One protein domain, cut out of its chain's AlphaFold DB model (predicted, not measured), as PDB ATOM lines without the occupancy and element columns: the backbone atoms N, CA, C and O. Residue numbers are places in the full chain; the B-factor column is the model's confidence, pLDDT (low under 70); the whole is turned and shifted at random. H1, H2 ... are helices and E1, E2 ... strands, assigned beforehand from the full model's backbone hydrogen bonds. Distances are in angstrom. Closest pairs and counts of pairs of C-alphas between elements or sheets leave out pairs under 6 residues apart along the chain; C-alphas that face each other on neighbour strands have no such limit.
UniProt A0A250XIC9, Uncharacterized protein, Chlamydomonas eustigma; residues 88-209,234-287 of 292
ATOM      1  N   TYR A  88      28.267  24.927 -33.243       85.88
ATOM      2  CA  TYR A  88      29.416  25.732 -32.854       85.88
ATOM      3  C   TYR A  88      29.816  25.575 -31.392       85.88
ATOM      4  O   TYR A  88      31.008  25.557 -31.125       85.88
ATOM      5  N   THR A  89      28.893  25.367 -30.457       84.94
ATOM      6  CA  THR A  89      29.221  25.090 -29.050       84.94
ATOM      7  C   THR A  89      30.064  23.821 -28.954       84.94
ATOM      8  O   THR A  89      31.122  23.804 -28.322       84.94
ATOM      9  N   LEU A  90      29.643  22.760 -29.644       83.56
ATOM     10  CA  LEU A  90      30.365  21.488 -29.650       83.56
ATOM     11  C   LEU A  90      31.704  21.583 -30.389       83.56
ATOM     12  O   LEU A  90      32.719  21.106 -29.875       83.56
ATOM     13  N   ALA A  91      31.718  22.198 -31.574       84.25
ATOM     14  CA  ALA A  91      32.927  22.361 -32.380       84.25
ATOM     15  C   ALA A  91      33.962  23.251 -31.680       84.25
ATOM     16  O   ALA A  91      35.148  22.922 -31.664       84.25
ATOM     17  N   TYR A  92      33.514  24.325 -31.031       83.94
ATOM     18  CA  TYR A  92      34.378  25.267 -30.338       83.94
ATOM     19  C   TYR A  92      35.167  24.596 -29.211       83.94
ATOM     20  O   TYR A  92      36.398  24.652 -29.191       83.94
ATOM     21  N   HIS A  93      34.477  23.875 -28.322       79.31
ATOM     22  CA  HIS A  93      35.120  23.212 -27.186       79.31
ATOM     23  C   HIS A  93      35.952  21.982 -27.577       79.31
ATOM     24  O   HIS A  93      36.949  21.685 -26.917       79.31
ATOM     25  N   LYS A  94      35.556  21.241 -28.621       83.12
ATOM     26  CA  LYS A  94      36.222  19.978 -28.987       83.12
ATOM     27  C   LYS A  94      37.333  20.142 -30.020       83.12
ATOM     28  O   LYS A  94      38.303  19.388 -29.962       83.12
ATOM     29  N   ILE A  95      37.180  21.075 -30.957       86.12
ATOM     30  CA  ILE A  95      38.017  21.188 -32.157       86.12
ATOM     31  C   ILE A  95      38.743  22.534 -32.161       86.12
ATOM     32  O   ILE A  95      39.965  22.551 -32.014       86.12
ATOM     33  N   PHE A  96      38.013  23.651 -32.243       84.81
ATOM     34  CA  PHE A  96      38.623  24.961 -32.511       84.81
ATOM     35  C   PHE A  96      39.590  25.401 -31.418       84.81
ATOM     36  O   PHE A  96      40.694  25.840 -31.721       84.81
ATOM     37  N   TYR A  97      39.233  25.214 -30.145       83.88
ATOM     38  CA  TYR A  97      40.121  25.578 -29.042       83.88
ATOM     39  C   TYR A  97      41.460  24.821 -29.094       83.88
ATOM     40  O   TYR A  97      42.520  25.396 -28.857       83.88
ATOM     41  N   ARG A  98      41.433  23.531 -29.456       84.88
ATOM     42  CA  ARG A  98      42.648  22.707 -29.577       84.88
ATOM     43  C   ARG A  98      43.486  23.120 -30.781       84.88
ATOM     44  O   ARG A  98      44.706  23.189 -30.676       84.88
ATOM     45  N   GLU A  99      42.838  23.413 -31.902       86.25
ATOM     46  CA  GLU A  99      43.508  23.885 -33.113       86.25
ATOM     47  C   GLU A  99      44.196  25.239 -32.890       86.25
ATOM     48  O   GLU A  99      45.361  25.401 -33.250       86.25
ATOM     49  N   LEU A 100      43.525  26.179 -32.215       86.12
ATOM     50  CA  LEU A 100      44.089  27.485 -31.861       86.12
ATOM     51  C   LEU A 100      45.272  27.358 -30.896       86.12
ATOM     52  O   LEU A 100      46.314  27.970 -31.125       86.12
ATOM     53  N   MET A 101      45.156  26.510 -29.867       85.69
ATOM     54  CA  MET A 101      46.263  26.205 -28.951       85.69
ATOM     55  C   MET A 101      47.503  25.691 -29.692       85.69
ATOM     56  O   MET A 101      48.620  26.095 -29.377       85.69
ATOM     57  N   LEU A 102      47.316  24.816 -30.684       86.38
ATOM     58  CA  LEU A 102      48.419  24.258 -31.470       86.38
ATOM     59  C   LEU A 102      49.021  25.277 -32.441       86.38
ATOM     60  O   LEU A 102      50.239  25.322 -32.584       86.38
ATOM     61  N   ARG A 103      48.192  26.099 -33.098       84.25
ATOM     62  CA  ARG A 103      48.659  27.102 -34.070       84.25
ATOM     63  C   ARG A 103      49.394  28.266 -33.419       84.25
ATOM     64  O   ARG A 103      50.385  28.735 -33.965       84.25
ATOM     65  N   MET A 104      48.900  28.739 -32.279       81.81
ATOM     66  CA  MET A 104      49.430  29.934 -31.623       81.81
ATOM     67  C   MET A 104      50.494  29.623 -30.572       81.81
ATOM     68  O   MET A 104      51.271  30.505 -30.209       81.81
ATOM     69  N   SER A 105      50.550  28.383 -30.073       86.06
ATOM     70  CA  SER A 105      51.444  27.972 -28.980       86.06
ATOM     71  C   SER A 105      51.458  28.961 -27.794       86.06
ATOM     72  O   SER A 105      52.530  29.419 -27.387       86.06
ATOM     73  N   PRO A 106      50.284  29.342 -27.244       84.50
ATOM     74  CA  PRO A 106      50.223  30.317 -26.163       84.50
ATOM     75  C   PRO A 106      50.891  29.767 -24.900       84.50
ATOM     76  O   PRO A 106      50.875  28.562 -24.634       84.50
ATOM     77  N   ARG A 107      51.457  30.660 -24.086       83.56
ATOM     78  CA  ARG A 107      52.084  30.280 -22.809       83.56
ATOM     79  C   ARG A 107      51.027  29.936 -21.770       83.56
ATOM     80  O   ARG A 107      51.268  29.110 -20.885       83.56
ATOM     81  N   HIS A 108      49.863  30.574 -21.873       83.00
ATOM     82  CA  HIS A 108      48.774  30.438 -20.921       83.00
ATOM     83  C   HIS A 108      47.417  30.279 -21.608       83.00
ATOM     84  O   HIS A 108      47.164  30.818 -22.678       83.00
ATOM     85  N   TRP A 109      46.500  29.565 -20.955       80.44
ATOM     86  CA  TRP A 109      45.193  29.207 -21.526       80.44
ATOM     87  C   TRP A 109      44.285  30.423 -21.761       80.44
ATOM     88  O   TRP A 109      43.404  30.374 -22.615       80.44
ATOM     89  N   TYR A 110      44.508  31.513 -21.020       79.94
ATOM     90  CA  TYR A 110      43.782  32.776 -21.172       79.94
ATOM     91  C   TYR A 110      44.262  33.621 -22.362       79.94
ATOM     92  O   TYR A 110      43.598  34.583 -22.732       79.94
ATOM     93  N   GLU A 111      45.408  33.284 -22.958       83.94
ATOM     94  CA  GLU A 111      45.917  33.956 -24.161       83.94
ATOM     95  C   GLU A 111      45.253  33.416 -25.433       83.94
ATOM     96  O   GLU A 111      45.437  33.987 -26.505       83.94
ATOM     97  N   VAL A 112      44.475  32.333 -25.341       88.69
ATOM     98  CA  VAL A 112      43.742  31.790 -26.487       88.69
ATOM     99  C   VAL A 112      42.604  32.744 -26.852       88.69
ATOM    100  O   VAL A 112      41.794  33.078 -25.979       88.69
ATOM    101  N   PRO A 113      42.506  33.173 -28.122       90.06
ATOM    102  CA  PRO A 113      41.429  34.035 -28.564       90.06
ATOM    103  C   PRO A 113      40.103  33.290 -28.433       90.06
ATOM    104  O   PRO A 113      39.968  32.137 -28.849       90.06
ATOM    105  N   HIS A 114      39.115  33.966 -27.867       91.31
ATOM    106  CA  HIS A 114      37.761  33.463 -27.728       91.31
ATOM    107  C   HIS A 114      36.747  34.562 -28.015       91.31
ATOM    108  O   HIS A 114      36.974  35.738 -27.740       91.31
ATOM    109  N   LEU A 115      35.607  34.172 -28.579       92.56
ATOM    110  CA  LEU A 115      34.520  35.098 -28.857       92.56
ATOM    111  C   LEU A 115      33.800  35.393 -27.536       92.56
ATOM    112  O   LEU A 115      33.258  34.477 -26.916       92.56
ATOM    113  N   SER A 116      33.841  36.643 -27.080       93.38
ATOM    114  CA  SER A 116      33.286  37.041 -25.783       93.38
ATOM    115  C   SER A 116      31.842  37.515 -25.905       93.38
ATOM    116  O   SER A 116      31.001  37.188 -25.059       93.38
ATOM    117  N   SER A 117      31.539  38.272 -26.962       95.94
ATOM    118  CA  SER A 117      30.196  38.756 -27.239       95.94
ATOM    119  C   SER A 117      29.960  39.024 -28.728       95.94
ATOM    120  O   SER A 117      30.889  39.269 -29.502       95.94
ATOM    121  N   ILE A 118      28.687  38.985 -29.124       97.00
ATOM    122  CA  ILE A 118      28.218  39.543 -30.395       97.00
ATOM    123  C   ILE A 118      27.222  40.646 -30.075       97.00
ATOM    124  O   ILE A 118      26.228  40.413 -29.394       97.00
ATOM    125  N   THR A 119      27.470  41.843 -30.588       97.19
ATOM    126  CA  THR A 119      26.554  42.973 -30.461       97.19
ATOM    127  C   THR A 119      25.811  43.182 -31.771       97.19
ATOM    128  O   THR A 119      26.422  43.361 -32.820       97.19
ATOM    129  N   LEU A 120      24.486  43.172 -31.700       97.00
ATOM    130  CA  LEU A 120      23.582  43.477 -32.801       97.00
ATOM    131  C   LEU A 120      23.079  44.901 -32.633       97.00
ATOM    132  O   LEU A 120      22.661  45.279 -31.538       97.00
ATOM    133  N   THR A 121      23.124  45.708 -33.684       96.38
ATOM    134  CA  THR A 121      22.692  47.106 -33.631       96.38
ATOM    135  C   THR A 121      21.932  47.492 -34.890       96.38
ATOM    136  O   THR A 121      22.357  47.188 -36.002       96.38
ATOM    137  N   ILE A 122      20.811  48.184 -34.706       95.25
ATOM    138  CA  ILE A 122      20.060  48.845 -35.774       95.25
ATOM    139  C   ILE A 122      20.033  50.333 -35.443       95.25
ATOM    140  O   ILE A 122      19.376  50.748 -34.483       95.25
ATOM    141  N   ASN A 123      20.754  51.137 -36.222       93.62
ATOM    142  CA  ASN A 123      20.803  52.583 -36.036       93.62
ATOM    143  C   ASN A 123      19.653  53.259 -36.787       93.62
ATOM    144  O   ASN A 123      19.493  53.059 -37.991       93.62
ATOM    145  N   ALA A 124      18.903  54.133 -36.114       90.88
ATOM    146  CA  ALA A 124      17.767  54.837 -36.708       90.88
ATOM    147  C   ALA A 124      18.167  55.637 -37.960       90.88
ATOM    148  O   ALA A 124      17.463  55.603 -38.965       90.88
ATOM    149  N   ALA A 125      19.325  56.299 -37.936       88.50
ATOM    150  CA  ALA A 125      19.771  57.149 -39.039       88.50
ATOM    151  C   ALA A 125      20.297  56.391 -40.267       88.50
ATOM    152  O   ALA A 125      20.261  56.938 -41.361       88.50
ATOM    153  N   GLN A 126      20.853  55.186 -40.089       87.25
ATOM    154  CA  GLN A 126      21.614  54.492 -41.143       87.25
ATOM    155  C   GLN A 126      20.962  53.194 -41.619       87.25
ATOM    156  O   GLN A 126      21.213  52.755 -42.742       87.25
ATOM    157  N   ASP A 127      20.186  52.554 -40.749       86.19
ATOM    158  CA  ASP A 127      19.695  51.192 -40.942       86.19
ATOM    159  C   ASP A 127      18.164  51.116 -41.016       86.19
ATOM    160  O   ASP A 127      17.600  50.047 -41.254       86.19
ATOM    161  N   THR A 128      17.474  52.248 -40.847       86.69
ATOM    162  CA  THR A 128      16.010  52.342 -40.904       86.69
ATOM    163  C   THR A 128      15.561  53.330 -41.975       86.69
ATOM    164  O   THR A 128      16.358  54.113 -42.473       86.69
ATOM    165  N   ARG A 129      14.268  53.326 -42.323       84.88
ATOM    166  CA  ARG A 129      13.676  54.306 -43.259       84.88
ATOM    167  C   ARG A 129      13.399  55.678 -42.624       84.88
ATOM    168  O   ARG A 129      12.784  56.526 -43.260       84.88
ATOM    169  N   LEU A 130      13.739  55.863 -41.348       84.62
ATOM    170  CA  LEU A 130      13.389  57.067 -40.594       84.62
ATOM    171  C   LEU A 130      14.385  58.211 -40.827       84.62
ATOM    172  O   LEU A 130      14.011  59.358 -40.603       84.62
ATOM    173  N   ASP A 131      15.617  57.906 -41.261       82.81
ATOM    174  CA  ASP A 131      16.682  58.848 -41.655       82.81
ATOM    175  C   ASP A 131      16.938  59.990 -40.648       82.81
ATOM    176  O   ASP A 131      17.335  61.104 -40.997       82.81
ATOM    177  N   ARG A 132      16.701  59.727 -39.358       87.19
ATOM    178  CA  ARG A 132      16.863  60.688 -38.259       87.19
ATOM    179  C   ARG A 132      17.843  60.146 -37.233       87.19
ATOM    180  O   ARG A 132      17.773  58.980 -36.858       87.19
ATOM    181  N   ALA A 133      18.699  61.027 -36.719       86.81
ATOM    182  CA  ALA A 133      19.642  60.693 -35.649       86.81
ATOM    183  C   ALA A 133      18.940  60.255 -34.354       86.81
ATOM    184  O   ALA A 133      19.437  59.389 -33.647       86.81
ATOM    185  N   GLN A 134      17.777  60.837 -34.051       89.00
ATOM    186  CA  GLN A 134      16.987  60.502 -32.871       89.00
ATOM    187  C   GLN A 134      15.515  60.371 -33.228       89.00
ATOM    188  O   GLN A 134      14.941  61.225 -33.909       89.00
ATOM    189  N   VAL A 135      14.901  59.320 -32.703       91.62
ATOM    190  CA  VAL A 135      13.536  58.910 -33.016       91.62
ATOM    191  C   VAL A 135      12.814  58.555 -31.709       91.62
ATOM    192  O   VAL A 135      13.455  58.054 -30.780       91.62
ATOM    193  N   PRO A 136      11.504  58.836 -31.559       91.75
ATOM    194  CA  PRO A 136      10.749  58.360 -30.400       91.75
ATOM    195  C   PRO A 136      10.766  56.828 -30.318       91.75
ATOM    196  O   PRO A 136      10.642  56.135 -31.325       91.75
ATOM    197  N   LYS A 137      10.867  56.278 -29.102       93.00
ATOM    198  CA  LYS A 137      10.950  54.818 -28.887       93.00
ATOM    199  C   LYS A 137       9.805  54.030 -29.532       93.00
ATOM    200  O   LYS A 137      10.025  52.905 -29.961       93.00
ATOM    201  N   SER A 138       8.610  54.619 -29.622       92.38
ATOM    202  CA  SER A 138       7.432  54.007 -30.249       92.38
ATOM    203  C   SER A 138       7.647  53.658 -31.723       92.38
ATOM    204  O   SER A 138       7.211  52.601 -32.167       92.38
ATOM    205  N   GLU A 139       8.359  54.502 -32.471       92.12
ATOM    206  CA  GLU A 139       8.688  54.256 -33.883       92.12
ATOM    207  C   GLU A 139       9.780  53.181 -34.040       92.12
ATOM    208  O   GLU A 139       9.902  52.569 -35.100       92.12
ATOM    209  N   LEU A 140      10.550  52.909 -32.980       93.31
ATOM    210  CA  LEU A 140      11.613  51.902 -32.972       93.31
ATOM    211  C   LEU A 140      11.160  50.517 -32.478       93.31
ATOM    212  O   LEU A 140      11.950  49.572 -32.506       93.31
ATOM    213  N   LEU A 141       9.898  50.365 -32.063       93.56
ATOM    214  CA  LEU A 141       9.379  49.113 -31.496       93.56
ATOM    215  C   LEU A 141       9.476  47.929 -32.462       93.56
ATOM    216  O   LEU A 141       9.823  46.829 -32.041       93.56
ATOM    217  N   LEU A 142       9.221  48.153 -33.753       93.50
ATOM    218  CA  LEU A 142       9.323  47.098 -34.763       93.50
ATOM    219  C   LEU A 142      10.758  46.557 -34.875       93.50
ATOM    220  O   LEU A 142      10.964  45.348 -34.932       93.50
ATOM    221  N   TYR A 143      11.751  47.447 -34.859       94.38
ATOM    222  CA  TYR A 143      13.169  47.086 -34.944       94.38
ATOM    223  C   TYR A 143      13.653  46.385 -33.671       94.38
ATOM    224  O   TYR A 143      14.479  45.478 -33.735       94.38
ATOM    225  N   MET A 144      13.104  46.770 -32.517       95.31
ATOM    226  CA  MET A 144      13.339  46.073 -31.257       95.31
ATOM    227  C   MET A 144      12.800  44.649 -31.294       95.31
ATOM    228  O   MET A 144      13.562  43.722 -31.037       95.31
ATOM    229  N   LEU A 145      11.545  44.466 -31.705       94.31
ATOM    230  CA  LEU A 145      10.953  43.138 -31.853       94.31
ATOM    231  C   LEU A 145      11.742  42.277 -32.850       94.31
ATOM    232  O   LEU A 145      11.979  41.099 -32.599       94.31
ATOM    233  N   ALA A 146      12.196  42.871 -33.954       93.94
ATOM    234  CA  ALA A 146      13.016  42.178 -34.939       93.94
ATOM    235  C   ALA A 146      14.323  41.642 -34.335       93.94
ATOM    236  O   ALA A 146      14.663  40.474 -34.532       93.94
ATOM    237  N   LEU A 147      15.035  42.469 -33.557       95.25
ATOM    238  CA  LEU A 147      16.238  42.027 -32.855       95.25
ATOM    239  C   LEU A 147      15.930  40.945 -31.824       95.25
ATOM    240  O   LEU A 147      16.697  39.994 -31.728       95.25
ATOM    241  N   GLU A 148      14.824  41.049 -31.089       94.62
ATOM    242  CA  GLU A 148      14.424  40.031 -30.113       94.62
ATOM    243  C   GLU A 148      14.141  38.678 -30.766       94.62
ATOM    244  O   GLU A 148      14.549  37.644 -30.233       94.62
ATOM    245  N   MET A 149      13.503  38.675 -31.939       93.25
ATOM    246  CA  MET A 149      13.245  37.453 -32.700       93.25
ATOM    247  C   MET A 149      14.543  36.805 -33.187       93.25
ATOM    248  O   MET A 149      14.738  35.607 -32.983       93.25
ATOM    249  N   ILE A 150      15.461  37.594 -33.754       93.31
ATOM    250  CA  ILE A 150      16.760  37.100 -34.238       93.31
ATOM    251  C   ILE A 150      17.642  36.602 -33.077       93.31
ATOM    252  O   ILE A 150      18.258  35.538 -33.170       93.31
ATOM    253  N   ALA A 151      17.723  37.380 -31.994       92.56
ATOM    254  CA  ALA A 151      18.591  37.136 -30.840       92.56
ATOM    255  C   ALA A 151      18.053  36.077 -29.869       92.56
ATOM    256  O   ALA A 151      18.813  35.519 -29.071       92.56
ATOM    257  N   CYS A 152      16.735  35.862 -29.871       90.81
ATOM    258  CA  CYS A 152      16.007  35.164 -28.814       90.81
ATOM    259  C   CYS A 152      16.301  35.733 -27.406       90.81
ATOM    260  O   CYS A 152      16.331  34.988 -26.426       90.81
ATOM    261  N   GLN A 153      16.559  37.043 -27.308       92.25
ATOM    262  CA  GLN A 153      16.846  37.764 -26.064       92.25
ATOM    263  C   GLN A 153      16.300  39.198 -26.124       92.25
ATOM    264  O   GLN A 153      16.276  39.765 -27.216       92.25
ATOM    265  N   PRO A 154      15.925  39.803 -24.977       93.56
ATOM    266  CA  PRO A 154      15.420  41.174 -24.933       93.56
ATOM    267  C   PRO A 154      16.407  42.188 -25.518       93.56
ATOM    268  O   PRO A 154      17.595  42.178 -25.178       93.56
ATOM    269  N   ALA A 155      15.903  43.090 -26.357       95.75
ATOM    270  CA  ALA A 155      16.686  44.173 -26.939       95.75
ATOM    271  C   ALA A 155      16.470  45.482 -26.159       95.75
ATOM    272  O   ALA A 155      15.460  45.677 -25.486       95.75
ATOM    273  N   ASN A 156      17.438  46.393 -26.234       95.94
ATOM    274  CA  ASN A 156      17.425  47.661 -25.507       95.94
ATOM    275  C   ASN A 156      17.516  48.850 -26.461       95.94
ATOM    276  O   ASN A 156      18.161  48.783 -27.504       95.94
ATOM    277  N   PHE A 157      16.927  49.976 -26.070       94.88
ATOM    278  CA  PHE A 157      17.104  51.236 -26.786       94.88
ATOM    279  C   PHE A 157      18.475  51.850 -26.494       94.88
ATOM    280  O   PHE A 157      18.926  51.868 -25.347       94.88
ATOM    281  N   ILE A 158      19.103  52.406 -27.526       92.56
ATOM    282  CA  ILE A 158      20.336  53.182 -27.393       92.56
ATOM    283  C   ILE A 158      19.951  54.633 -27.098       92.56
ATOM    284  O   ILE A 158      19.364  55.316 -27.938       92.56
ATOM    285  N   GLU A 159      20.269  55.099 -25.892       88.75
ATOM    286  CA  GLU A 159      20.078  56.488 -25.473       88.75
ATOM    287  C   GLU A 159      21.432  57.189 -25.324       88.75
ATOM    288  O   GLU A 159      22.342  56.670 -24.670       88.75
ATOM    289  N   LEU A 160      21.549  58.408 -25.854       77.56
ATOM    290  CA  LEU A 160      22.695  59.278 -25.589       77.56
ATOM    291  C   LEU A 160      22.787  59.617 -24.100       77.56
ATOM    292  O   LEU A 160      21.794  59.968 -23.455       77.56
ATOM    293  N   SER A 161      24.010  59.600 -23.570       69.19
ATOM    294  CA  SER A 161      24.295  59.909 -22.163       69.19
ATOM    295  C   SER A 161      23.793  61.292 -21.731       69.19
ATOM    296  O   SER A 161      23.417  61.465 -20.572       69.19
ATOM    297  N   THR A 162      23.730  62.248 -22.660       69.50
ATOM    298  CA  THR A 162      23.247  63.617 -22.443       69.50
ATOM    299  C   THR A 162      21.724  63.733 -22.330       69.50
ATOM    300  O   THR A 162      21.241  64.737 -21.813       69.50
ATOM    301  N   HIS A 163      20.957  62.732 -22.777       60.56
ATOM    302  CA  HIS A 163      19.501  62.839 -22.959       60.56
ATOM    303  C   HIS A 163      18.699  61.667 -22.379       60.56
ATOM    304  O   HIS A 163      17.583  61.388 -22.838       60.56
ATOM    305  N   LYS A 164      19.230  61.009 -21.341       67.12
ATOM    306  CA  LYS A 164      18.517  59.942 -20.627       67.12
ATOM    307  C   LYS A 164      17.132  60.420 -20.175       67.12
ATOM    308  O   LYS A 164      17.016  61.439 -19.498       67.12
ATOM    309  N   GLY A 165      16.088  59.684 -20.556       69.62
ATOM    310  CA  GLY A 165      14.703  59.974 -20.157       69.62
ATOM    311  C   GLY A 165      13.900  60.902 -21.082       69.62
ATOM    312  O   GLY A 165      12.757  61.214 -20.768       69.62
ATOM    313  N   THR A 166      14.431  61.303 -22.243       73.62
ATOM    314  CA  THR A 166      13.694  62.131 -23.229       73.62
ATOM    315  C   THR A 166      12.664  61.357 -24.066       73.62
ATOM    316  O   THR A 166      11.998  61.939 -24.919       73.62
ATOM    317  N   GLY A 167      12.542  60.037 -23.867       83.94
ATOM    318  CA  GLY A 167      11.668  59.167 -24.665       83.94
ATOM    319  C   GLY A 167      12.137  58.960 -26.114       83.94
ATOM    320  O   GLY A 167      11.453  58.288 -26.887       83.94
ATOM    321  N   LYS A 168      13.304  59.509 -26.473       89.50
ATOM    322  CA  LYS A 168      13.960  59.351 -27.772       89.50
ATOM    323  C   LYS A 168      15.144  58.397 -27.667       89.50
ATOM    324  O   LYS A 168      15.774  58.306 -26.616       89.50
ATOM    325  N   ALA A 169      15.437  57.712 -28.762       92.25
ATOM    326  CA  ALA A 169      16.560  56.798 -28.893       92.25
ATOM    327  C   ALA A 169      17.214  56.949 -30.275       92.25
ATOM    328  O   ALA A 169      16.576  57.389 -31.233       92.25
ATOM    329  N   GLU A 170      18.497  56.605 -30.357       92.81
ATOM    330  CA  GLU A 170      19.281  56.615 -31.602       92.81
ATOM    331  C   GLU A 170      19.148  55.310 -32.387       92.81
ATOM    332  O   GLU A 170      19.422  55.255 -33.582       92.81
ATOM    333  N   GLY A 171      18.729  54.244 -31.716       94.25
ATOM    334  CA  GLY A 171      18.648  52.919 -32.302       94.25
ATOM    335  C   GLY A 171      18.300  51.867 -31.267       94.25
ATOM    336  O   GLY A 171      17.882  52.175 -30.145       94.25
ATOM    337  N   VAL A 172      18.490  50.614 -31.662       95.88
ATOM    338  CA  VAL A 172      18.242  49.448 -30.819       95.88
ATOM    339  C   VAL A 172      19.463  48.536 -30.828       95.88
ATOM    340  O   VAL A 172      20.108  48.366 -31.862       95.88
ATOM    341  N   ILE A 173      19.779  47.966 -29.667       97.25
ATOM    342  CA  ILE A 173      20.934  47.104 -29.428       97.25
ATOM    343  C   ILE A 173      20.526  45.810 -28.722       97.25
ATOM    344  O   ILE A 173      19.700  45.816 -27.811       97.25
ATOM    345  N   SER A 174      21.158  44.701 -29.095       96.88
ATOM    346  CA  SER A 174      21.122  43.445 -28.342       96.88
ATOM    347  C   SER A 174      22.540  42.893 -28.211       96.88
ATOM    348  O   SER A 174      23.293  42.889 -29.183       96.88
ATOM    349  N   VAL A 175      22.931  42.469 -27.007       97.06
ATOM    350  CA  VAL A 175      24.280  41.950 -26.725       97.06
ATOM    351  C   VAL A 175      24.171  40.479 -26.359       97.06
ATOM    352  O   VAL A 175      23.695  40.132 -25.281       97.06
ATOM    353  N   LEU A 176      24.650  39.625 -27.255       96.38
ATOM    354  CA  LEU A 176      24.591  38.178 -27.134       96.38
ATOM    355  C   LEU A 176      25.856  37.651 -26.472       96.38
ATOM    356  O   LEU A 176      26.972  38.040 -26.823       96.38
ATOM    357  N   ARG A 177      25.676  36.722 -25.534       94.56
ATOM    358  CA  ARG A 177      26.761  36.027 -24.832       94.56
ATOM    359  C   ARG A 177      26.443  34.543 -24.702       94.56
ATOM    360  O   ARG A 177      25.279  34.144 -24.749       94.56
ATOM    361  N   GLY A 178      27.484  33.736 -24.510       90.69
ATOM    362  CA  GLY A 178      27.345  32.298 -24.278       90.69
ATOM    363  C   GLY A 178      26.676  31.580 -25.449       90.69
ATOM    364  O   GLY A 178      27.064  31.748 -26.600       90.69
ATOM    365  N   GLU A 179      25.659  30.774 -25.162       89.19
ATOM    366  CA  GLU A 179      25.017  29.927 -26.169       89.19
ATOM    367  C   GLU A 179      24.199  30.707 -27.209       89.19
ATOM    368  O   GLU A 179      24.244  30.380 -28.394       89.19
ATOM    369  N   HIS A 180      23.516  31.783 -26.807       91.38
ATOM    370  CA  HIS A 180      22.743  32.624 -27.732       91.38
ATOM    371  C   HIS A 180      23.621  33.238 -28.825       91.38
ATOM    372  O   HIS A 180      23.222  33.315 -29.984       91.38
ATOM    373  N   MET A 181      24.844  33.620 -28.457       94.25
ATOM    374  CA  MET A 181      25.850  34.134 -29.381       94.25
ATOM    375  C   MET A 181      26.227  33.089 -30.438       94.25
ATOM    376  O   MET A 181      26.279  33.406 -31.623       94.25
ATOM    377  N   LEU A 182      26.454  31.839 -30.027       92.19
ATOM    378  CA  LEU A 182      26.843  30.759 -30.936       92.19
ATOM    379  C   LEU A 182      25.678  30.297 -31.823       92.19
ATOM    380  O   LEU A 182      25.883  30.060 -33.010       92.19
ATOM    381  N   ASN A 183      24.456  30.259 -31.287       91.31
ATOM    382  CA  ASN A 183      23.239  30.002 -32.064       91.31
ATOM    383  C   ASN A 183      23.005  31.077 -33.131       91.31
ATOM    384  O   ASN A 183      22.724  30.761 -34.288       91.31
ATOM    385  N   PHE A 184      23.145  32.351 -32.757       93.69
ATOM    386  CA  PHE A 184      23.064  33.455 -33.707       93.69
ATOM    387  C   PHE A 184      24.144  33.336 -34.786       93.69
ATOM    388  O   PHE A 184      23.843  33.477 -35.970       93.69
ATOM    389  N   LEU A 185      25.386  33.043 -34.391       93.50
ATOM    390  CA  LEU A 185      26.504  32.877 -35.316       93.50
ATOM    391  C   LEU A 185      26.257  31.733 -36.307       93.50
ATOM    392  O   LEU A 185      26.556  31.871 -37.489       93.50
ATOM    393  N   GLU A 186      25.665  30.630 -35.848       92.06
ATOM    394  CA  GLU A 186      25.259  29.512 -36.701       92.06
ATOM    395  C   GLU A 186      24.249  29.951 -37.765       92.06
ATOM    396  O   GLU A 186      24.485  29.749 -38.958       92.06
ATOM    397  N   LYS A 187      23.170  30.631 -37.358       92.31
ATOM    398  CA  LYS A 187      22.185  31.180 -38.303       92.31
ATOM    399  C   LYS A 187      22.828  32.166 -39.279       92.31
ATOM    400  O   LYS A 187      22.587  32.089 -40.482       92.31
ATOM    401  N   LEU A 188      23.664  33.073 -38.775       92.75
ATOM    402  CA  LEU A 188      24.330  34.086 -39.584       92.75
ATOM    403  C   LEU A 188      25.173  33.434 -40.685       92.75
ATOM    404  O   LEU A 188      24.973  33.730 -41.859       92.75
ATOM    405  N   VAL A 189      26.074  32.523 -40.316       90.94
ATOM    406  CA  VAL A 189      27.042  31.926 -41.247       90.94
ATOM    407  C   VAL A 189      26.382  30.984 -42.249       90.94
ATOM    408  O   VAL A 189      26.741  31.018 -43.423       90.94
ATOM    409  N   TYR A 190      25.427  30.155 -41.821       89.31
ATOM    410  CA  TYR A 190      24.867  29.119 -42.696       89.31
ATOM    411  C   TYR A 190      23.635  29.557 -43.484       89.31
ATOM    412  O   TYR A 190      23.392  29.006 -44.555       89.31
ATOM    413  N   MET A 191      22.861  30.522 -42.981       90.50
ATOM    414  CA  MET A 191      21.609  30.943 -43.622       90.50
ATOM    415  C   MET A 191      21.749  32.319 -44.273       90.50
ATOM    416  O   MET A 191      21.376  32.509 -45.429       90.50
ATOM    417  N   VAL A 192      22.299  33.289 -43.537       91.00
ATOM    418  CA  VAL A 192      22.219  34.703 -43.928       91.00
ATOM    419  C   VAL A 192      23.351  35.109 -44.862       91.00
ATOM    420  O   VAL A 192      23.072  35.656 -45.924       91.00
ATOM    421  N   LEU A 193      24.615  34.851 -44.505       88.62
ATOM    422  CA  LEU A 193      25.763  35.292 -45.314       88.62
ATOM    423  C   LEU A 193      25.764  34.731 -46.741       88.62
ATOM    424  O   LEU A 193      25.957  35.525 -47.661       88.62
ATOM    425  N   PRO A 194      25.490  33.432 -46.976       87.00
ATOM    426  CA  PRO A 194      25.446  32.889 -48.332       87.00
ATOM    427  C   PRO A 194      24.322  33.496 -49.181       87.00
ATOM    428  O   PRO A 194      24.421  33.530 -50.404       87.00
ATOM    429  N   SER A 195      23.263  33.986 -48.533       86.69
ATOM    430  CA  SER A 195      22.076  34.550 -49.181       86.69
ATOM    431  C   SER A 195      22.192  36.056 -49.456       86.69
ATOM    432  O   SER A 195      21.281  36.650 -50.036       86.69
ATOM    433  N   GLN A 196      23.287  36.705 -49.047       83.19
ATOM    434  CA  GLN A 196      23.500  38.125 -49.312       83.19
ATOM    435  C   GLN A 196      23.943  38.366 -50.759       83.19
ATOM    436  O   GLN A 196      24.952  37.846 -51.233       83.19
ATOM    437  N   VAL A 197      23.202  39.224 -51.460       72.50
ATOM    438  CA  VAL A 197      23.558  39.676 -52.810       72.50
ATOM    439  C   VAL A 197      24.798  40.573 -52.742       72.50
ATOM    440  O   VAL A 197      24.824  41.529 -51.970       72.50
ATOM    441  N   GLY A 198      25.809  40.291 -53.570       64.00
ATOM    442  CA  GLY A 198      27.034  41.101 -53.636       64.00
ATOM    443  C   GLY A 198      27.945  40.942 -52.418       64.00
ATOM    444  O   GLY A 198      28.699  41.851 -52.083       64.00
ATOM    445  N   PHE A 199      27.858  39.804 -51.727       64.06
ATOM    446  CA  PHE A 199      28.695  39.532 -50.573       64.06
ATOM    447  C   PHE A 199      30.163  39.334 -50.981       64.06
ATOM    448  O   PHE A 199      30.581  38.246 -51.367       64.06
ATOM    449  N   GLU A 200      30.967  40.391 -50.882       55.62
ATOM    450  CA  GLU A 200      32.397  40.334 -51.209       55.62
ATOM    451  C   GLU A 200      33.280  39.880 -50.038       55.62
ATOM    452  O   GLU A 200      34.502  39.863 -50.182       55.62
ATOM    453  N   GLY A 201      32.688  39.532 -48.886       56.44
ATOM    454  CA  GLY A 201      33.395  39.235 -47.642       56.44
ATOM    455  C   GLY A 201      34.164  40.449 -47.139       56.44
ATOM    456  O   GLY A 201      35.148  40.852 -47.735       56.44
ATOM    457  N   SER A 202      33.768  41.081 -46.042       54.00
ATOM    458  CA  SER A 202      34.717  41.957 -45.351       54.00
ATOM    459  C   SER A 202      34.257  42.227 -43.940       54.00
ATOM    460  O   SER A 202      33.391  43.066 -43.699       54.00
ATOM    461  N   THR A 203      34.904  41.549 -43.011       56.78
ATOM    462  CA  THR A 203      35.161  42.126 -41.704       56.78
ATOM    463  C   THR A 203      36.611  42.603 -41.696       56.78
ATOM    464  O   THR A 203      37.509  41.835 -42.037       56.78
ATOM    465  N   GLN A 204      36.843  43.879 -41.386       59.38
ATOM    466  CA  GLN A 204      38.176  44.390 -41.058       59.38
ATOM    467  C   GLN A 204      38.299  44.437 -39.537       59.38
ATOM    468  O   GLN A 204      37.352  44.831 -38.853       59.38
ATOM    469  N   PHE A 205      39.451  44.030 -39.010       58.62
ATOM    470  CA  PHE A 205      39.706  44.086 -37.575       58.62
ATOM    471  C   PHE A 205      40.190  45.470 -37.172       58.62
ATOM    472  O   PHE A 205      41.106  46.023 -37.779       58.62
ATOM    473  N   GLN A 206      39.606  45.999 -36.103       59.09
ATOM    474  CA  GLN A 206      40.148  47.150 -35.394       59.09
ATOM    475  C   GLN A 206      40.601  46.684 -34.006       59.09
ATOM    476  O   GLN A 206      39.800  46.207 -33.197       59.09
ATOM    477  N   GLU A 207      41.906  46.791 -33.734       51.69
ATOM    478  CA  GLU A 207      42.424  46.709 -32.366       51.69
ATOM    479  C   GLU A 207      42.036  48.004 -31.655       51.69
ATOM    480  O   GLU A 207      42.420  49.097 -32.074       51.69
ATOM    481  N   VAL A 208      41.248  47.895 -30.588       56.25
ATOM    482  CA  VAL A 208      40.908  49.055 -29.766       56.25
ATOM    483  C   VAL A 208      41.878  49.086 -28.597       56.25
ATOM    484  O   VAL A 208      41.860  48.213 -27.727       56.25
ATOM    485  N   ALA A 209      42.720  50.119 -28.556       45.66
ATOM    486  CA  ALA A 209      43.445  50.460 -27.342       45.66
ATOM    487  C   ALA A 209      42.413  50.779 -26.249       45.66
ATOM    488  O   ALA A 209      41.569  51.654 -26.431       45.66
ATOM    489  N   LYS A 234      43.664  41.266 -24.112       83.12
ATOM    490  CA  LYS A 234      43.441  42.172 -25.240       83.12
ATOM    491  C   LYS A 234      42.055  41.936 -25.833       83.12
ATOM    492  O   LYS A 234      41.519  40.830 -25.738       83.12
ATOM    493  N   ARG A 235      41.490  42.986 -26.433       89.00
ATOM    494  CA  ARG A 235      40.176  42.957 -27.078       89.00
ATOM    495  C   ARG A 235      40.287  43.402 -28.524       89.00
ATOM    496  O   ARG A 235      40.872  44.446 -28.805       89.00
ATOM    497  N   PHE A 236      39.677  42.635 -29.410       89.62
ATOM    498  CA  PHE A 236      39.633  42.904 -30.838       89.62
ATOM    499  C   PHE A 236      38.182  42.964 -31.294       89.62
ATOM    500  O   PHE A 236      37.359  42.149 -30.871       89.62
ATOM    501  N   PHE A 237      37.880  43.925 -32.164       90.12
ATOM    502  CA  PHE A 237      36.540  44.105 -32.705       90.12
ATOM    503  C   PHE A 237      36.535  43.901 -34.211       90.12
ATOM    504  O   PHE A 237      37.490  44.241 -34.914       90.12
ATOM    505  N   SER A 238      35.436  43.342 -34.690       89.31
ATOM    506  CA  SER A 238      35.187  43.093 -36.099       89.31
ATOM    507  C   SER A 238      33.732  43.428 -36.392       89.31
ATOM    508  O   SER A 238      32.832  42.916 -35.729       89.31
ATOM    509  N   ASP A 239      33.511  44.323 -37.351       89.50
ATOM    510  CA  ASP A 239      32.181  44.809 -37.712       89.50
ATOM    511  C   ASP A 239      31.758  44.242 -39.070       89.50
ATOM    512  O   ASP A 239      32.512  44.271 -40.045       89.50
ATOM    513  N   LEU A 240      30.521  43.759 -39.132       89.50
ATOM    514  CA  LEU A 240      29.872  43.206 -40.310       89.50
ATOM    515  C   LEU A 240      28.504  43.859 -40.483       89.50
ATOM    516  O   LEU A 240      27.710  43.913 -39.547       89.50
ATOM    517  N   LYS A 241      28.191  44.317 -41.695       90.19
ATOM    518  CA  LYS A 241      26.860  44.840 -42.012       90.19
ATOM    519  C   LYS A 241      26.034  43.773 -42.723       90.19
ATOM    520  O   LYS A 241      26.401  43.323 -43.802       90.19
ATOM    521  N   VAL A 242      24.897  43.408 -42.139       90.44
ATOM    522  CA  VAL A 242      23.846  42.634 -42.807       90.44
ATOM    523  C   VAL A 242      22.927  43.629 -43.496       90.44
ATOM    524  O   VAL A 242      22.315  44.453 -42.828       90.44
ATOM    525  N   THR A 243      22.861  43.607 -44.825       88.88
ATOM    526  CA  THR A 243      22.140  44.625 -45.613       88.88
ATOM    527  C   THR A 243      20.647  44.359 -45.754       88.88
ATOM    528  O   THR A 243      19.890  45.297 -45.999       88.88
ATOM    529  N   ASN A 244      20.233  43.100 -45.597       88.44
ATOM    530  CA  ASN A 244      18.848  42.672 -45.700       88.44
ATOM    531  C   ASN A 244      18.505  41.711 -44.558       88.44
ATOM    532  O   ASN A 244      18.945  40.561 -44.545       88.44
ATOM    533  N   LEU A 245      17.706  42.191 -43.608       90.56
ATOM    534  CA  LEU A 245      17.229  41.397 -42.481       90.56
ATOM    535  C   LEU A 245      16.175  40.353 -42.873       90.56
ATOM    536  O   LEU A 245      16.046  39.357 -42.171       90.56
ATOM    537  N   MET A 246      15.501  40.494 -44.017       90.19
ATOM    538  CA  MET A 246      14.506  39.515 -44.486       90.19
ATOM    539  C   MET A 246      15.113  38.162 -44.881       90.19
ATOM    540  O   MET A 246      14.383  37.224 -45.181       90.19
ATOM    541  N   LEU A 247      16.444  38.048 -44.870       88.56
ATOM    542  CA  LEU A 247      17.158  36.785 -45.054       88.56
ATOM    543  C   LEU A 247      17.083  35.871 -43.821       88.56
ATOM    544  O   LEU A 247      17.445  34.699 -43.913       88.56
ATOM    545  N   TYR A 248      16.658  36.388 -42.664       91.25
ATOM    546  CA  TYR A 248      16.453  35.558 -41.483       91.25
ATOM    547  C   TYR A 248      15.140  34.766 -41.608       91.25
ATOM    548  O   TYR A 248      14.080  35.375 -41.781       91.25
ATOM    549  N   PRO A 249      15.175  33.428 -41.443       89.06
ATOM    550  CA  PRO A 249      13.975  32.590 -41.529       89.06
ATOM    551  C   PRO A 249      12.965  32.905 -40.415       89.06
ATOM    552  O   PRO A 249      11.772  32.643 -40.543       89.06
ATOM    553  N   ASP A 250      13.426  33.524 -39.325       90.50
ATOM    554  CA  ASP A 250      12.602  33.963 -38.201       90.50
ATOM    555  C   ASP A 250      11.474  34.931 -38.629       90.50
ATOM    556  O   ASP A 250      10.462  35.035 -37.934       90.50
ATOM    557  N   PHE A 251      11.598  35.601 -39.784       90.94
ATOM    558  CA  PHE A 251      10.596  36.544 -40.294       90.94
ATOM    559  C   PHE A 251       9.590  35.957 -41.287       90.94
ATOM    560  O   PHE A 251       8.631  36.649 -41.620       90.94
ATOM    561  N   GLU A 252       9.738  34.703 -41.728       86.25
ATOM    562  CA  GLU A 252       8.889  34.112 -42.781       86.25
ATOM    563  C   GLU A 252       7.387  34.202 -42.469       86.25
ATOM    564  O   GLU A 252       6.578  34.500 -43.343       86.25
ATOM    565  N   GLN A 253       7.009  33.995 -41.206       84.62
ATOM    566  CA  GLN A 253       5.604  34.000 -40.780       84.62
ATOM    567  C   GLN A 253       4.992  35.403 -40.701       84.62
ATOM    568  O   GLN A 253       3.773  35.537 -40.733       84.62
ATOM    569  N   ASN A 254       5.823  36.439 -40.573       86.62
ATOM    570  CA  ASN A 254       5.397  37.824 -40.372       86.62
ATOM    571  C   ASN A 254       6.073  38.748 -41.393       86.62
ATOM    572  O   ASN A 254       6.451  39.873 -41.063       86.62
ATOM    573  N   PHE A 255       6.251  38.260 -42.624       85.56
ATOM    574  CA  PHE A 255       7.015  38.949 -43.662       85.56
ATOM    575  C   PHE A 255       6.523  40.388 -43.880       85.56
ATOM    576  O   PHE A 255       7.320  41.322 -43.834       85.56
ATOM    577  N   ASP A 256       5.206  40.570 -44.009       87.81
ATOM    578  CA  ASP A 256       4.578  41.875 -44.256       87.81
ATOM    579  C   ASP A 256       4.861  42.892 -43.140       87.81
ATOM    580  O   ASP A 256       5.004  44.088 -43.391       87.81
ATOM    581  N   LEU A 257       4.971  42.425 -41.891       88.62
ATOM    582  CA  LEU A 257       5.262  43.285 -40.746       88.62
ATOM    583  C   LEU A 257       6.720  43.766 -40.762       88.62
ATOM    584  O   LEU A 257       7.002  44.893 -40.358       88.62
ATOM    585  N   PHE A 258       7.638  42.914 -41.217       89.31
ATOM    586  CA  PHE A 258       9.080  43.150 -41.166       89.31
ATOM    587  C   PHE A 258       9.686  43.643 -42.486       89.31
ATOM    588  O   PHE A 258      10.846  44.040 -42.500       89.31
ATOM    589  N   GLU A 259       8.907  43.748 -43.563       85.88
ATOM    590  CA  GLU A 259       9.317  44.343 -44.845       85.88
ATOM    591  C   GLU A 259      10.046  45.711 -44.727       85.88
ATOM    592  O   GLU A 259      10.961  45.993 -45.514       85.88
ATOM    593  N   PRO A 260       9.714  46.602 -43.764       85.31
ATOM    594  CA  PRO A 260      10.433  47.865 -43.604       85.31
ATOM    595  C   PRO A 260      11.875  47.719 -43.100       85.31
ATOM    596  O   PRO A 260      12.645  48.680 -43.227       85.31
ATOM    597  N   LEU A 261      12.241  46.565 -42.528       84.69
ATOM    598  CA  LEU A 261      13.577  46.298 -42.011       84.69
ATOM    599  C   LEU A 261      14.599  46.319 -43.151       84.69
ATOM    600  O   LEU A 261      14.440  45.646 -44.166       84.69
ATOM    601  N   ARG A 262      15.677  47.086 -42.972       84.94
ATOM    602  CA  ARG A 262      16.789  47.102 -43.922       84.94
ATOM    603  C   ARG A 262      17.968  46.334 -43.367       84.94
ATOM    604  O   ARG A 262      18.033  45.114 -43.506       84.94
ATOM    605  N   SER A 263      18.882  47.060 -42.740       91.50
ATOM    606  CA  SER A 263      20.168  46.538 -42.332       91.50
ATOM    607  C   SER A 263      20.298  46.407 -40.825       91.50
ATOM    608  O   SER A 263      19.508  46.929 -40.045       91.50
ATOM    609  N   MET A 264      21.324  45.672 -40.424       93.69
ATOM    610  CA  MET A 264      21.779  45.545 -39.051       93.69
ATOM    611  C   MET A 264      23.299  45.497 -39.061       93.69
ATOM    612  O   MET A 264      23.909  44.845 -39.913       93.69
ATOM    613  N   GLN A 265      23.908  46.164 -38.096       93.56
ATOM    614  CA  GLN A 265      25.321  46.031 -37.804       93.56
ATOM    615  C   GLN A 265      25.530  44.915 -36.781       93.56
ATOM    616  O   GLN A 265      24.845  44.841 -35.761       93.56
ATOM    617  N   VAL A 266      26.483  44.039 -37.069       94.44
ATOM    618  CA  VAL A 266      26.909  42.928 -36.224       94.44
ATOM    619  C   VAL A 266      28.357  43.182 -35.850       94.44
ATOM    620  O   VAL A 266      29.217  43.255 -36.722       94.44
ATOM    621  N   ARG A 267      28.627  43.315 -34.558       94.38
ATOM    622  CA  ARG A 267      29.971  43.494 -34.015       94.38
ATOM    623  C   ARG A 267      30.380  42.255 -33.243       94.38
ATOM    624  O   ARG A 267      29.714  41.884 -32.278       94.38
ATOM    625  N   PHE A 268      31.488  41.651 -33.636       94.44
ATOM    626  CA  PHE A 268      32.137  40.559 -32.924       94.44
ATOM    627  C   PHE A 268      33.170  41.140 -31.961       94.44
ATOM    628  O   PHE A 268      34.036  41.909 -32.379       94.44
ATOM    629  N   GLU A 269      33.086  40.771 -30.685       94.06
ATOM    630  CA  GLU A 269      34.105  41.066 -29.679       94.06
ATOM    631  C   GLU A 269      34.891  39.787 -29.386       94.06
ATOM    632  O   GLU A 269      34.335  38.784 -28.930       94.06
ATOM    633  N   VAL A 270      36.191  39.818 -29.666       92.00
ATOM    634  CA  VAL A 270      37.122  38.726 -29.376       92.00
ATOM    635  C   VAL A 270      38.037  39.159 -28.241       92.00
ATOM    636  O   VAL A 270      38.654  40.221 -28.305       92.00
ATOM    637  N   GLU A 271      38.126  38.335 -27.204       91.25
ATOM    638  CA  GLU A 271      39.048  38.519 -26.085       91.25
ATOM    639  C   GLU A 271      40.180  37.491 -26.139       91.25
ATOM    640  O   GLU A 271      40.008  36.368 -26.618       91.25
ATOM    641  N   GLY A 272      41.346  37.864 -25.616       86.44
ATOM    642  CA  GLY A 272      42.549  37.038 -25.709       86.44
ATOM    643  C   GLY A 272      43.263  37.232 -27.046       86.44
ATOM    644  O   GLY A 272      42.954  38.147 -27.804       86.44
ATOM    645  N   GLY A 273      44.255  36.392 -27.324       83.62
ATOM    646  CA  GLY A 273      45.188  36.601 -28.425       83.62
ATOM    647  C   GLY A 273      46.197  37.716 -28.143       83.62
ATOM    648  O   GLY A 273      46.011  38.585 -27.288       83.62
ATOM    649  N   SER A 274      47.313  37.676 -28.864       79.06
ATOM    650  CA  SER A 274      48.344  38.711 -28.785       79.06
ATOM    651  C   SER A 274      48.199  39.743 -29.895       79.06
ATOM    652  O   SER A 274      48.638  40.888 -29.714       79.06
ATOM    653  N   ARG A 275      47.611  39.346 -31.030       84.25
ATOM    654  CA  ARG A 275      47.538  40.156 -32.245       84.25
ATOM    655  C   ARG A 275      46.172  40.049 -32.942       84.25
ATOM    656  O   ARG A 275      45.472  39.055 -32.741       84.25
ATOM    657  N   PRO A 276      45.803  41.018 -33.799       82.75
ATOM    658  CA  PRO A 276      44.566  40.962 -34.579       82.75
ATOM    659  C   PRO A 276      44.449  39.714 -35.464       82.75
ATOM    660  O   PRO A 276      43.343  39.218 -35.676       82.75
ATOM    661  N   GLU A 277      45.567  39.161 -35.947       85.62
ATOM    662  CA  GLU A 277      45.557  37.951 -36.779       85.62
ATOM    663  C   GLU A 277      45.081  36.713 -36.004       85.62
ATOM    664  O   GLU A 277      44.499  35.803 -36.594       85.62
ATOM    665  N   ASP A 278      45.259  36.690 -34.680       86.12
ATOM    666  CA  ASP A 278      44.758  35.614 -33.818       86.12
ATOM    667  C   ASP A 278      43.222  35.652 -33.756       86.12
ATOM    668  O   ASP A 278      42.551  34.622 -33.864       86.12
ATOM    669  N   ALA A 279      42.653  36.860 -33.647       87.25
ATOM    670  CA  ALA A 279      41.211  37.077 -33.720       87.25
ATOM    671  C   ALA A 279      40.665  36.732 -35.115       87.25
ATOM    672  O   ALA A 279      39.609  36.102 -35.222       87.25
ATOM    673  N   ALA A 280      41.412  37.052 -36.176       86.06
ATOM    674  CA  ALA A 280      41.096  36.625 -37.536       86.06
ATOM    675  C   ALA A 280      41.090  35.100 -37.675       86.06
ATOM    676  O   ALA A 280      40.155  34.534 -38.239       86.06
ATOM    677  N   CYS A 281      42.081  34.414 -37.105       86.19
ATOM    678  CA  CYS A 281      42.140  32.957 -37.117       86.19
ATOM    679  C   CYS A 281      40.917  32.345 -36.417       86.19
ATOM    680  O   CYS A 281      40.298  31.432 -36.964       86.19
ATOM    681  N   LEU A 282      40.523  32.868 -35.252       89.56
ATOM    682  CA  LEU A 282      39.323  32.412 -34.550       89.56
ATOM    683  C   LEU A 282      38.055  32.606 -35.392       89.56
ATOM    684  O   LEU A 282      37.285  31.664 -35.566       89.56
ATOM    685  N   LEU A 283      37.820  33.814 -35.911       88.88
ATOM    686  CA  LEU A 283      36.616  34.086 -36.699       88.88
ATOM    687  C   LEU A 283      36.601  33.252 -37.996       88.88
ATOM    688  O   LEU A 283      35.545  32.757 -38.389       88.88
ATOM    689  N   SER A 284      37.765  32.990 -38.604       85.69
ATOM    690  CA  SER A 284      37.875  32.115 -39.780       85.69
ATOM    691  C   SER A 284      37.514  30.662 -39.457       85.69
ATOM    692  O   SER A 284      36.902  29.986 -40.280       85.69
ATOM    693  N   ALA A 285      37.803  30.192 -38.235       86.94
ATOM    694  CA  ALA A 285      37.402  28.861 -37.778       86.94
ATOM    695  C   ALA A 285      35.872  28.733 -37.675       86.94
ATOM    696  O   ALA A 285      35.314  27.672 -37.948       86.94
ATOM    697  N   PHE A 286      35.170  29.834 -37.392       87.81
ATOM    698  CA  PHE A 286      33.709  29.912 -37.491       87.81
ATOM    699  C   PHE A 286      33.194  30.076 -38.928       87.81
ATOM    700  O   PHE A 286      32.024  30.392 -39.125       87.81
ATOM    701  N   SER A 287      34.046  29.870 -39.937       87.31
ATOM    702  CA  SER A 287      33.721  30.076 -41.353       87.31
ATOM    703  C   SER A 287      33.234  31.495 -41.658       87.31
ATOM    704  O   SER A 287      32.510  31.709 -42.633       87.31
TER     705      SER A 287
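AT A GLANCE: This is residues 88 to 209 and 234 to 287 of the 292 residues of an uncharacterized protein of Chlamydomonas eustigma (UniProt A0A250XIC9). One strongly twisted sheet of six strands makes a wall, with helices H3, H4 and H6 in a row over one face and the other face bare but for the short H2 near one end. H1 packs on H4 and H6, and H5 packs on H3, both farther out from the sheet. The printed part has 176 residues, with six named helices and six named strands in the order H1 E1 H2 H3 E2 E3 H4 E4 E5 H5 E6 H6, of mixed class. The sheet runs E2 E3 E1 E6 E5 E4, antiparallel throughout. The whole is compact, with a radius of gyration of the C-alphas of 17.4 A and spans of 51 by 38 by 27 A.

IN THESE COORDINATES: H1, residues 88 to 104, begins at C-alpha 88 (29.416, 25.732, -32.854) and is 20.5 A long. E1, residues 114 to 123, measures 26.9 A; H2 is residues 124 to 127. H3, residues 137 to 151, measures 19.4 A. E2, residues 156 to 158, and E3, residues 171 to 176, form a hairpin. H4, residues 178 to 195, measures 25.6 A; E4 is residues 205 to 207. E5, residues 235 to 242, and E6, residues 264 to 271, each measure 22.7 A, with H5, residues 249 to 258, between them. H6, residues 276 to 285, ends at C-alpha 285 (37.402, 28.861, -37.778).

HOW THE PARTS SIT: In the sheet, N 119 and O 267 of E1 and E6 are 2.8 A apart, within hydrogen-bond range, as are N 174 and O 120 of E3 and E1 at 2.9 A. H3, H4 and H6 on one face make two layers, helices on one face of a sheet. H3 runs along the strands over E3 and E1, at a height over the sheet of 8.4 A. H4 lies over E1 and E6, and H6 over E6 and E5. H2 is on the opposite face. H3 and H5 touch at a shallow tilt of 17 degrees, opposite ways, closest at the C-alphas of Ile 150 and Asp 250, 6.5 A. H1 and H6 touch at a steep tilt of 41 degrees, closest at C-alphas 96 and 285, 6.7 A. Every O i to N i+4 pair is within range in H6; H1 has 10 of 13, H3 9 of 11, H4 11 of 14, and H5 2 of 6 beside 4 of 7 O i to N i+3 pairs; H2 is too short for such a pair.

THE WHOLE: The C-alphas of Arg 107 and Asp 256, the two farthest apart, are 53.4 A apart. Residues 210 to 233 are not printed; C-alphas 209 and 234 are 8.6 A apart across the cut. The link from E2 to E3, 12 residues, is long. The pLDDT is under 70 in residues 161 to 165 and 198 to 209.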